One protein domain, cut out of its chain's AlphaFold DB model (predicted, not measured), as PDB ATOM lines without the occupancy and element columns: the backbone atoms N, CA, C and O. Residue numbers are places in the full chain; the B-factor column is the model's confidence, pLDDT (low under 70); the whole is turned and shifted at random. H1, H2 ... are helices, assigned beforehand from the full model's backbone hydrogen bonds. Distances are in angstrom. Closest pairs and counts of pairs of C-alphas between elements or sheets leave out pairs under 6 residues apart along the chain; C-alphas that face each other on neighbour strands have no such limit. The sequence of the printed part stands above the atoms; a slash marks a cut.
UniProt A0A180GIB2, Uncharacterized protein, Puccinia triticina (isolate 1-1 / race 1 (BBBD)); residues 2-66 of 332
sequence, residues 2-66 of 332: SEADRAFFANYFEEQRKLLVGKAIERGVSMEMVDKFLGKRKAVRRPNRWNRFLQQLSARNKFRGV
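What this domain is: This is residues 2 to 66 of the 332 residues of an uncharacterized protein of Puccinia triticina (isolate 1-1 / race 1 (BBBD)) (UniProt A0A180GIB2). What shape do these coordinates draw? An open, stretched-out chain of helices: the long helix H1 turns at one end into the short helix H2 as a wide V, then residues 39 to 48 run off as a bare link to a far pair of short helices, H3 and H4, which make a corner. H1 and H2 stay apart from H3 and H4. What is it made of, and how large is it? The printed part has 65 residues with four named helices in the order H1, H2, H3, H4 and no named strand, and its class is all helix. It is extended, with a radius of gyration of the C-alphas of 19.4 A, and flat, spanning 55 by 35 by 14 A.

Where its parts are: Where is the longest helix? H1 is residues 3 to 26, from C-alpha 3 at (98.404, 116.575, 121.225) to C-alpha 26 at (89.818, 134.313, 92.062), 35.2 A. Where are the shorter helices? H2 is residues 31 to 38, 10.1 A from first to last C-alpha, and H3 is residues 49 to 54, 8.7 A. H4 is residues 57 to 63, 10.2 A, and ends with C-alpha 63 at (70.083, 93.997, 115.205).

How they stand to each other: How does H1 stand to H2? They only just touch, with 3 pairs of C-alphas within 8 A, and only at the corner by their tight link. H1 touches H2 with residues 21 to 24 alone, and the closest C-alphas are those of Ala 24 and Met 31, 6.5 A apart. Their lines stand at a steep tilt of 61 degrees, opposite ways. How do H3 and H4 stand? They are close but not clearly touching, the closest C-alphas being those of Leu 54 and Arg 60, 6.3 A apart. They run the same way at a steep tilt of 63 degrees. What do the backbones show? In H1, H2 and H3 every O i to N i+4 pair is within hydrogen-bond range. In H4 it is 1 of 3 such pairs, beside 3 of 4 O i to N i+3 pairs.

The domain as a whole: How far does it reach? The two C-alphas farthest apart are those of Glu 26 and Ser 58, 54.9 A. Which parts stand free? They are residues 2 to 12, of which 3 to 12 belong to H1, residues 14 to 19 of H1, residues 48 to 53, of which 49 to 53 belong to H3, and residues 56 to 61, of which 57 to 61 belong to H4. Is it whole and confident? The printed part has no cut, and the link from H2 to H3 is short but not tight. The mean pLDDT of the printed part is 80.8, with residues 41 to 45 and 65 to 66 under 70.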
ATOM      1  N   SER A   2     101.522 113.491 119.027       84.25
ATOM      2  CA  SER A   2     101.274 114.240 120.252       84.25
ATOM      3  C   SER A   2     100.036 115.130 120.095       84.25
ATOM      4  O   SER A   2      99.549 115.376 118.987       84.25
ATOM      5  N   GLU A   3      99.494 115.600 121.211       78.75
ATOM      6  CA  GLU A   3      98.404 116.575 121.225       78.75
ATOM      7  C   GLU A   3      98.820 117.897 120.564       78.75
ATOM      8  O   GLU A   3      98.052 118.451 119.778       78.75
ATOM      9  N   ALA A   4     100.076 118.312 120.770       82.31
ATOM     10  CA  ALA A   4     100.675 119.461 120.097       82.31
ATOM     11  C   ALA A   4     100.693 119.287 118.568       82.31
ATOM     12  O   ALA A   4     100.244 120.171 117.841       82.31
ATOM     13  N   ASP A   5     101.103 118.110 118.078       83.81
ATOM     14  CA  ASP A   5     101.104 117.812 116.640       83.81
ATOM     15  C   ASP A   5      99.684 117.889 116.064       83.81
ATOM     16  O   ASP A   5      99.461 118.435 114.987       83.81
ATOM     17  N   ARG A   6      98.686 117.351 116.781       80.81
ATOM     18  CA  ARG A   6      97.285 117.374 116.329       80.81
ATOM     19  C   ARG A   6      96.742 118.795 116.218       80.81
ATOM     20  O   ARG A   6      96.035 119.074 115.250       80.81
ATOM     21  N   ALA A   7      97.053 119.659 117.182       81.50
ATOM     22  CA  ALA A   7      96.659 121.064 117.156       81.50
ATOM     23  C   ALA A   7      97.345 121.811 116.004       81.50
ATOM     24  O   ALA A   7      96.678 122.504 115.237       81.50
ATOM     25  N   PHE A   8      98.648 121.585 115.813       88.50
ATOM     26  CA  PHE A   8      99.410 122.162 114.709       88.50
ATOM     27  C   PHE A   8      98.801 121.813 113.343       88.50
ATOM     28  O   PHE A   8      98.482 122.704 112.557       88.50
ATOM     29  N   PHE A   9      98.544 120.527 113.075       85.12
ATOM     30  CA  PHE A   9      97.950 120.109 111.800       85.12
ATOM     31  C   PHE A   9      96.485 120.537 111.636       85.12
ATOM     32  O   PHE A   9      96.019 120.688 110.506       85.12
ATOM     33  N   ALA A  10      95.740 120.736 112.729       82.00
ATOM     34  CA  ALA A  10      94.393 121.297 112.660       82.00
ATOM     35  C   ALA A  10      94.426 122.765 112.213       82.00
ATOM     36  O   ALA A  10      93.725 123.111 111.262       82.00
ATOM     37  N   ASN A  11      95.292 123.578 112.820       86.94
ATOM     38  CA  ASN A  11      95.466 124.988 112.462       86.94
ATOM     39  C   ASN A  11      95.983 125.140 111.026       86.94
ATOM     40  O   ASN A  11      95.413 125.892 110.239       86.94
ATOM     41  N   TYR A  12      96.986 124.344 110.645       88.50
ATOM     42  CA  TYR A  12      97.519 124.332 109.281       88.50
ATOM     43  C   TYR A  12      96.439 124.001 108.236       88.50
ATOM     44  O   TYR A  12      96.363 124.617 107.174       88.50
ATOM     45  N   PHE A  13      95.541 123.061 108.544       85.06
ATOM     46  CA  PHE A  13      94.422 122.738 107.660       85.06
ATOM     47  C   PHE A  13      93.420 123.898 107.524       85.06
ATOM     48  O   PHE A  13      92.881 124.127 106.441       85.06
ATOM     49  N   GLU A  14      93.155 124.641 108.600       85.06
ATOM     50  CA  GLU A  14      92.296 125.829 108.547       85.06
ATOM     51  C   GLU A  14      92.907 126.945 107.695       85.06
ATOM     52  O   GLU A  14      92.196 127.581 106.911       85.06
ATOM     53  N   GLU A  15      94.221 127.147 107.783       89.88
ATOM     54  CA  GLU A  15      94.957 128.081 106.926       89.88
ATOM     55  C   GLU A  15      94.875 127.679 105.452       89.88
ATOM     56  O   GLU A  15      94.483 128.491 104.607       89.88
ATOM     57  N   GLN A  16      95.131 126.405 105.139       88.00
ATOM     58  CA  GLN A  16      94.964 125.874 103.784       88.00
ATOM     59  C   GLN A  16      93.534 126.069 103.271       88.00
ATOM     60  O   GLN A  16      93.326 126.407 102.104       88.00
ATOM     61  N   ARG A  17      92.530 125.901 104.140       86.50
ATOM     62  CA  ARG A  17      91.125 126.093 103.775       86.50
ATOM     63  C   ARG A  17      90.813 127.548 103.434       86.50
ATOM     64  O   ARG A  17      90.114 127.781 102.450       86.50
ATOM     65  N   LYS A  18      91.329 128.511 104.202       89.50
ATOM     66  CA  LYS A  18      91.181 129.950 103.911       89.50
ATOM     67  C   LYS A  18      91.816 130.311 102.567       89.50
ATOM     68  O   LYS A  18      91.190 130.995 101.760       89.50
ATOM     69  N   LEU A  19      93.012 129.790 102.294       91.88
ATOM     70  CA  LEU A  19      93.721 130.029 101.036       91.88
ATOM     71  C   LEU A  19      92.972 129.425  99.838       91.88
ATOM     72  O   LEU A  19      92.820 130.076  98.804       91.88
ATOM     73  N   LEU A  20      92.428 128.216  99.996       88.81
ATOM     74  CA  LEU A  20      91.616 127.554  98.974       88.81
ATOM     75  C   LEU A  20      90.348 128.351  98.637       88.81
ATOM     76  O   LEU A  20      89.996 128.460  97.466       88.81
ATOM     77  N   VAL A  21      89.688 128.941  99.642       88.75
ATOM     78  CA  VAL A  21      88.533 129.832  99.431       88.75
ATOM     79  C   VAL A  21      88.938 131.067  98.627       88.75
ATOM     80  O   VAL A  21      88.252 131.404  97.666       88.75
ATOM     81  N   GLY A  22      90.072 131.696  98.951       89.31
ATOM     82  CA  GLY A  22      90.602 132.821  98.172       89.31
ATOM     83  C   GLY A  22      90.834 132.454  96.703       89.31
ATOM     84  O   GLY A  22      90.359 133.145  95.803       89.31
ATOM     85  N   LYS A  23      91.458 131.298  96.445       90.56
ATOM     86  CA  LYS A  23      91.685 130.790  95.082       90.56
ATOM     87  C   LYS A  23      90.396 130.418  94.346       90.56
ATOM     88  O   LYS A  23      90.312 130.602  93.133       90.56
ATOM     89  N   ALA A  24      89.389 129.924  95.060       90.06
ATOM     90  CA  ALA A  24      88.077 129.634  94.493       90.06
ATOM     91  C   ALA A  24      87.358 130.921  94.046       90.06
ATOM     92  O   ALA A  24      86.776 130.944  92.962       90.06
ATOM     93  N   ILE A  25      87.475 132.004  94.826       90.25
ATOM     94  CA  ILE A  25      86.949 133.333  94.474       90.25
ATOM     95  C   ILE A  25      87.676 133.895  93.244       90.25
ATOM     96  O   ILE A  25      87.009 134.290  92.293       90.25
ATOM     97  N   GLU A  26      89.015 133.858  93.215       92.19
ATOM     98  CA  GLU A  26      89.818 134.313  92.062       92.19
ATOM     99  C   GLU A  26      89.421 133.617  90.748       92.19
ATOM    100  O   GLU A  26      89.480 134.212  89.676       92.19
ATOM    101  N   ARG A  27      89.024 132.342  90.821       89.88
ATOM    102  CA  ARG A  27      88.640 131.529  89.658       89.88
ATOM    103  C   ARG A  27      87.133 131.502  89.388       89.88
ATOM    104  O   ARG A  27      86.722 130.852  88.432       89.88
ATOM    105  N   GLY A  28      86.314 132.161  90.211       88.00
ATOM    106  CA  GLY A  28      84.852 132.164  90.072       88.00
ATOM    107  C   GLY A  28      84.188 130.797  90.293       88.00
ATOM    108  O   GLY A  28      83.100 130.546  89.778       88.00
ATOM    109  N   VAL A  29      84.828 129.888  91.036       89.81
ATOM    110  CA  VAL A  29      84.333 128.522  91.276       89.81
ATOM    111  C   VAL A  29      83.738 128.425  92.682       89.81
ATOM    112  O   VAL A  29      84.345 128.841  93.663       89.81
ATOM    113  N   SER A  30      82.551 127.824  92.810       89.31
ATOM    114  CA  SER A  30      81.940 127.559  94.119       89.31
ATOM    115  C   SER A  30      82.767 126.569  94.943       89.31
ATOM    116  O   SER A  30      83.171 125.509  94.454       89.31
ATOM    117  N   MET A  31      82.911 126.854  96.240       85.25
ATOM    118  CA  MET A  31      83.524 125.937  97.206       85.25
ATOM    119  C   MET A  31      82.840 124.569  97.249       85.25
ATOM    120  O   MET A  31      83.490 123.577  97.557       85.25
ATOM    121  N   GLU A  32      81.557 124.469  96.893       84.38
ATOM    122  CA  GLU A  32      80.879 123.174  96.802       84.38
ATOM    123  C   GLU A  32      81.384 122.311  95.643       84.38
ATOM    124  O   GLU A  32      81.408 121.088  95.770       84.38
ATOM    125  N   MET A  33      81.789 122.928  94.529       83.44
ATOM    126  CA  MET A  33      82.385 122.217  93.395       83.44
ATOM    127  C   MET A  33      83.802 121.758  93.733       83.44
ATOM    128  O   MET A  33      84.133 120.593  93.519       83.44
ATOM    129  N   VAL A  34      84.594 122.637  94.351       84.50
ATOM    130  CA  VAL A  34      85.938 122.308  94.852       84.50
ATOM    131  C   VAL A  34      85.871 121.163  95.862       84.50
ATOM    132  O   VAL A  34      86.638 120.211  95.788       84.50
ATOM    133  N   ASP A  35      84.895 121.199  96.762       85.00
ATOM    134  CA  ASP A  35      84.680 120.161  97.761       85.00
ATOM    135  C   ASP A  35      84.163 118.832  97.199       85.00
ATOM    136  O   ASP A  35      84.411 117.780  97.789       85.00
ATOM    137  N   LYS A  36      83.394 118.858  96.104       86.56
ATOM    138  CA  LYS A  36      83.003 117.634  95.389       86.56
ATOM    139  C   LYS A  36      84.212 116.986  94.720       86.56
ATOM    140  O   LYS A  36      84.275 115.763  94.678       86.56
ATOM    141  N   PHE A  37      85.150 117.795  94.228       84.00
ATOM    142  CA  PHE A  37      86.359 117.327  93.556       84.00
ATOM    143  C   PHE A  37      87.436 116.835  94.538       84.00
ATOM    144  O   PHE A  37      87.949 115.734  94.378       84.00
ATOM    145  N   LEU A  38      87.749 117.613  95.582       82.94
ATOM    146  CA  LEU A  38      88.799 117.303  96.568       82.94
ATOM    147  C   LEU A  38      88.299 116.499  97.781       82.94
ATOM    148  O   LEU A  38      89.099 115.960  98.542       82.94
ATOM    149  N   GLY A  39      86.981 116.413  97.977       76.25
ATOM    150  CA  GLY A  39      86.362 115.797  99.148       76.25
ATOM    151  C   GLY A  39      86.225 116.752 100.345       76.25
ATOM    152  O   GLY A  39      87.005 117.682 100.543       76.25
ATOM    153  N   LYS A  40      85.209 116.514 101.189       75.31
ATOM    154  CA  LYS A  40      84.959 117.296 102.415       75.31
ATOM    155  C   LYS A  40      85.473 116.554 103.644       75.31
ATOM    156  O   LYS A  40      84.947 115.493 103.984       75.31
ATOM    157  N   ARG A  41      86.396 117.161 104.398       65.44
ATOM    158  CA  ARG A  41      86.698 116.698 105.760       65.44
ATOM    159  C   ARG A  41      85.506 117.018 106.662       65.44
ATOM    160  O   ARG A  41      85.234 118.179 106.954       65.44
ATOM    161  N   LYS A  42      84.781 115.991 107.104       65.19
ATOM    162  CA  LYS A  42      83.710 116.126 108.101       65.19
ATOM    163  C   LYS A  42      84.244 115.714 109.462       65.19
ATOM    164  O   LYS A  42      84.738 114.600 109.620       65.19
ATOM    165  N   ALA A  43      84.128 116.599 110.448       62.19
ATOM    166  CA  ALA A  43      84.419 116.239 111.828       62.19
ATOM    167  C   ALA A  43      83.409 115.177 112.287       62.19
ATOM    168  O   ALA A  43      82.201 115.422 112.331       62.19
ATOM    169  N   VAL A  44      83.894 113.978 112.605       66.19
ATOM    170  CA  VAL A  44      83.055 112.918 113.166       66.19
ATOM    171  C   VAL A  44      82.900 113.185 114.657       66.19
ATOM    172  O   VAL A  44      83.873 113.184 115.413       66.19
ATOM    173  N   ARG A  45      81.662 113.425 115.098       67.75
ATOM    174  CA  ARG A  45      81.354 113.612 116.519       67.75
ATOM    175  C   ARG A  45      81.703 112.338 117.295       67.75
ATOM    176  O   ARG A  45      81.375 111.233 116.862       67.75
ATOM    177  N   ARG A  46      82.318 112.491 118.474       72.38
ATOM    178  CA  ARG A  46      82.594 111.354 119.369       72.38
ATOM    179  C   ARG A  46      81.294 110.594 119.696       72.38
ATOM    180  O   ARG A  46      80.252 111.232 119.877       72.38
ATOM    181  N   PRO A  47      81.334 109.253 119.817       76.75
ATOM    182  CA  PRO A  47      80.160 108.467 120.183       76.75
ATOM    183  C   PRO A  47      79.561 108.932 121.518       76.75
ATOM    184  O   PRO A  47      80.239 108.909 122.549       76.75
ATOM    185  N   ASN A  48      78.289 109.342 121.498       76.75
ATOM    186  CA  ASN A  48      77.528 109.684 122.703       76.75
ATOM    187  C   ASN A  48      77.247 108.422 123.556       76.75
ATOM    188  O   ASN A  48      77.416 107.303 123.077       76.75
ATOM    189  N   ARG A  49      76.778 108.576 124.803       78.94
ATOM    190  CA  ARG A  49      76.387 107.483 125.718       78.94
ATOM    191  C   ARG A  49      75.442 106.477 125.050       78.94
ATOM    192  O   ARG A  49      75.646 105.277 125.196       78.94
ATOM    193  N   TRP A  50      74.480 106.959 124.264       77.19
ATOM    194  CA  TRP A  50      73.615 106.125 123.426       77.19
ATOM    195  C   TRP A  50      74.400 105.322 122.377       77.19
ATOM    196  O   TRP A  50      74.265 104.108 122.293       77.19
ATOM    197  N   ASN A  51      75.298 105.965 121.625       81.62
ATOM    198  CA  ASN A  51      76.116 105.281 120.617       81.62
ATOM    199  C   ASN A  51      77.053 104.241 121.250       81.62
ATOM    200  O   ASN A  51      77.284 103.192 120.660       81.62
ATOM    201  N   ARG A  52      77.567 104.504 122.459       81.50
ATOM    202  CA  ARG A  52      78.346 103.527 123.236       81.50
ATOM    203  C   ARG A  52      77.481 102.361 123.713       81.50
ATOM    204  O   ARG A  52      77.924 101.222 123.657       81.50
ATOM    205  N   PHE A  53      76.241 102.621 124.124       83.25
ATOM    206  CA  PHE A  53      75.285 101.567 124.466       83.25
ATOM    207  C   PHE A  53      74.953 100.682 123.259       83.25
ATOM    208  O   PHE A  53      74.975  99.460 123.372       83.25
ATOM    209  N   LEU A  54      74.750 101.274 122.080       79.69
ATOM    210  CA  LEU A  54      74.542 100.525 120.838       79.69
ATOM    211  C   LEU A  54      75.742  99.648 120.440       79.69
ATOM    212  O   LEU A  54      75.576  98.697 119.681       79.69
ATOM    213  N   GLN A  55      76.943  99.935 120.950       77.94
ATOM    214  CA  GLN A  55      78.132  99.098 120.754       77.94
ATOM    215  C   GLN A  55      78.199  97.903 121.722       77.94
ATOM    216  O   GLN A  55      79.007  96.996 121.503       77.94
ATOM    217  N   GLN A  56      77.353  97.860 122.755       80.12
ATOM    218  CA  GLN A  56      77.298  96.770 123.726       80.12
ATOM    219  C   GLN A  56      76.627  95.521 123.129       80.12
ATOM    220  O   GLN A  56      75.733  95.620 122.285       80.12
ATOM    221  N   LEU A  57      77.046  94.325 123.568       70.19
ATOM    222  CA  LEU A  57      76.575  93.048 123.006       70.19
ATOM    223  C   LEU A  57      75.043  92.895 123.065       70.19
ATOM    224  O   LEU A  57      74.432  92.405 122.119       70.19
ATOM    225  N   SER A  58      74.419  93.369 124.145       74.56
ATOM    226  CA  SER A  58      72.971  93.306 124.367       74.56
ATOM    227  C   SER A  58      72.166  94.098 123.331       74.56
ATOM    228  O   SER A  58      71.155  93.606 122.836       74.56
ATOM    229  N   ALA A  59      72.637  95.289 122.952       74.56
ATOM    230  CA  ALA A  59      72.014  96.108 121.916       74.56
ATOM    231  C   ALA A  59      72.337  95.585 120.505       74.56
ATOM    232  O   ALA A  59      71.464  95.547 119.640       74.56
ATOM    233  N   ARG A  60      73.568  95.105 120.271       75.81
ATOM    234  CA  ARG A  60      73.975  94.549 118.965       75.81
ATOM    235  C   ARG A  60      73.217  93.275 118.612       75.81
ATOM    236  O   ARG A  60      72.855  93.104 117.452       75.81
ATOM    237  N   ASN A  61      72.923  92.418 119.589       77.50
ATOM    238  CA  ASN A  61      72.172  91.180 119.366       77.50
ATOM    239  C   ASN A  61      70.740  91.424 118.868       77.50
ATOM    240  O   ASN A  61      70.199  90.587 118.152       77.50
ATOM    241  N   LYS A  62      70.139  92.582 119.170       74.50
ATOM    242  CA  LYS A  62      68.803  92.946 118.672       74.50
ATOM    243  C   LYS A  62      68.782  93.287 117.182       74.50
ATOM    244  O   LYS A  62      67.759  93.086 116.537       74.50
ATOM    245  N   PHE A  63      69.916  93.721 116.634       71.56
ATOM    246  CA  PHE A  63      70.083  93.997 115.205       71.56
ATOM    247  C   PHE A  63      70.745  92.856 114.427       71.56
ATOM    248  O   PHE A  63      70.844  92.927 113.203       71.56
ATOM    249  N   ARG A  64      71.229  91.812 115.111       70.00
ATOM    250  CA  ARG A  64      71.833  90.641 114.467       70.00
ATOM    251  C   ARG A  64      70.747  89.630 114.080       70.00
ATOM    252  O   ARG A  64      69.948  89.219 114.918       70.00
ATOM    253  N   GLY A  65      70.743  89.221 112.810       66.06
ATOM    254  CA  GLY A  65      69.831  88.216 112.253       66.06
ATOM    255  C   GLY A  65      69.075  88.698 111.011       66.06
ATOM    256  O   GLY A  65      68.912  89.899 110.786       66.06
ATOM    257  N   VAL A  66      68.613  87.749 110.195       53.81
ATOM    258  CA  VAL A  66      67.861  88.024 108.961       53.81
ATOM    259  C   VAL A  66      66.546  88.736 109.313       53.81
ATOM    260  O   VAL A  66      65.823  88.308 110.207       53.81
TER     261      VAL A  66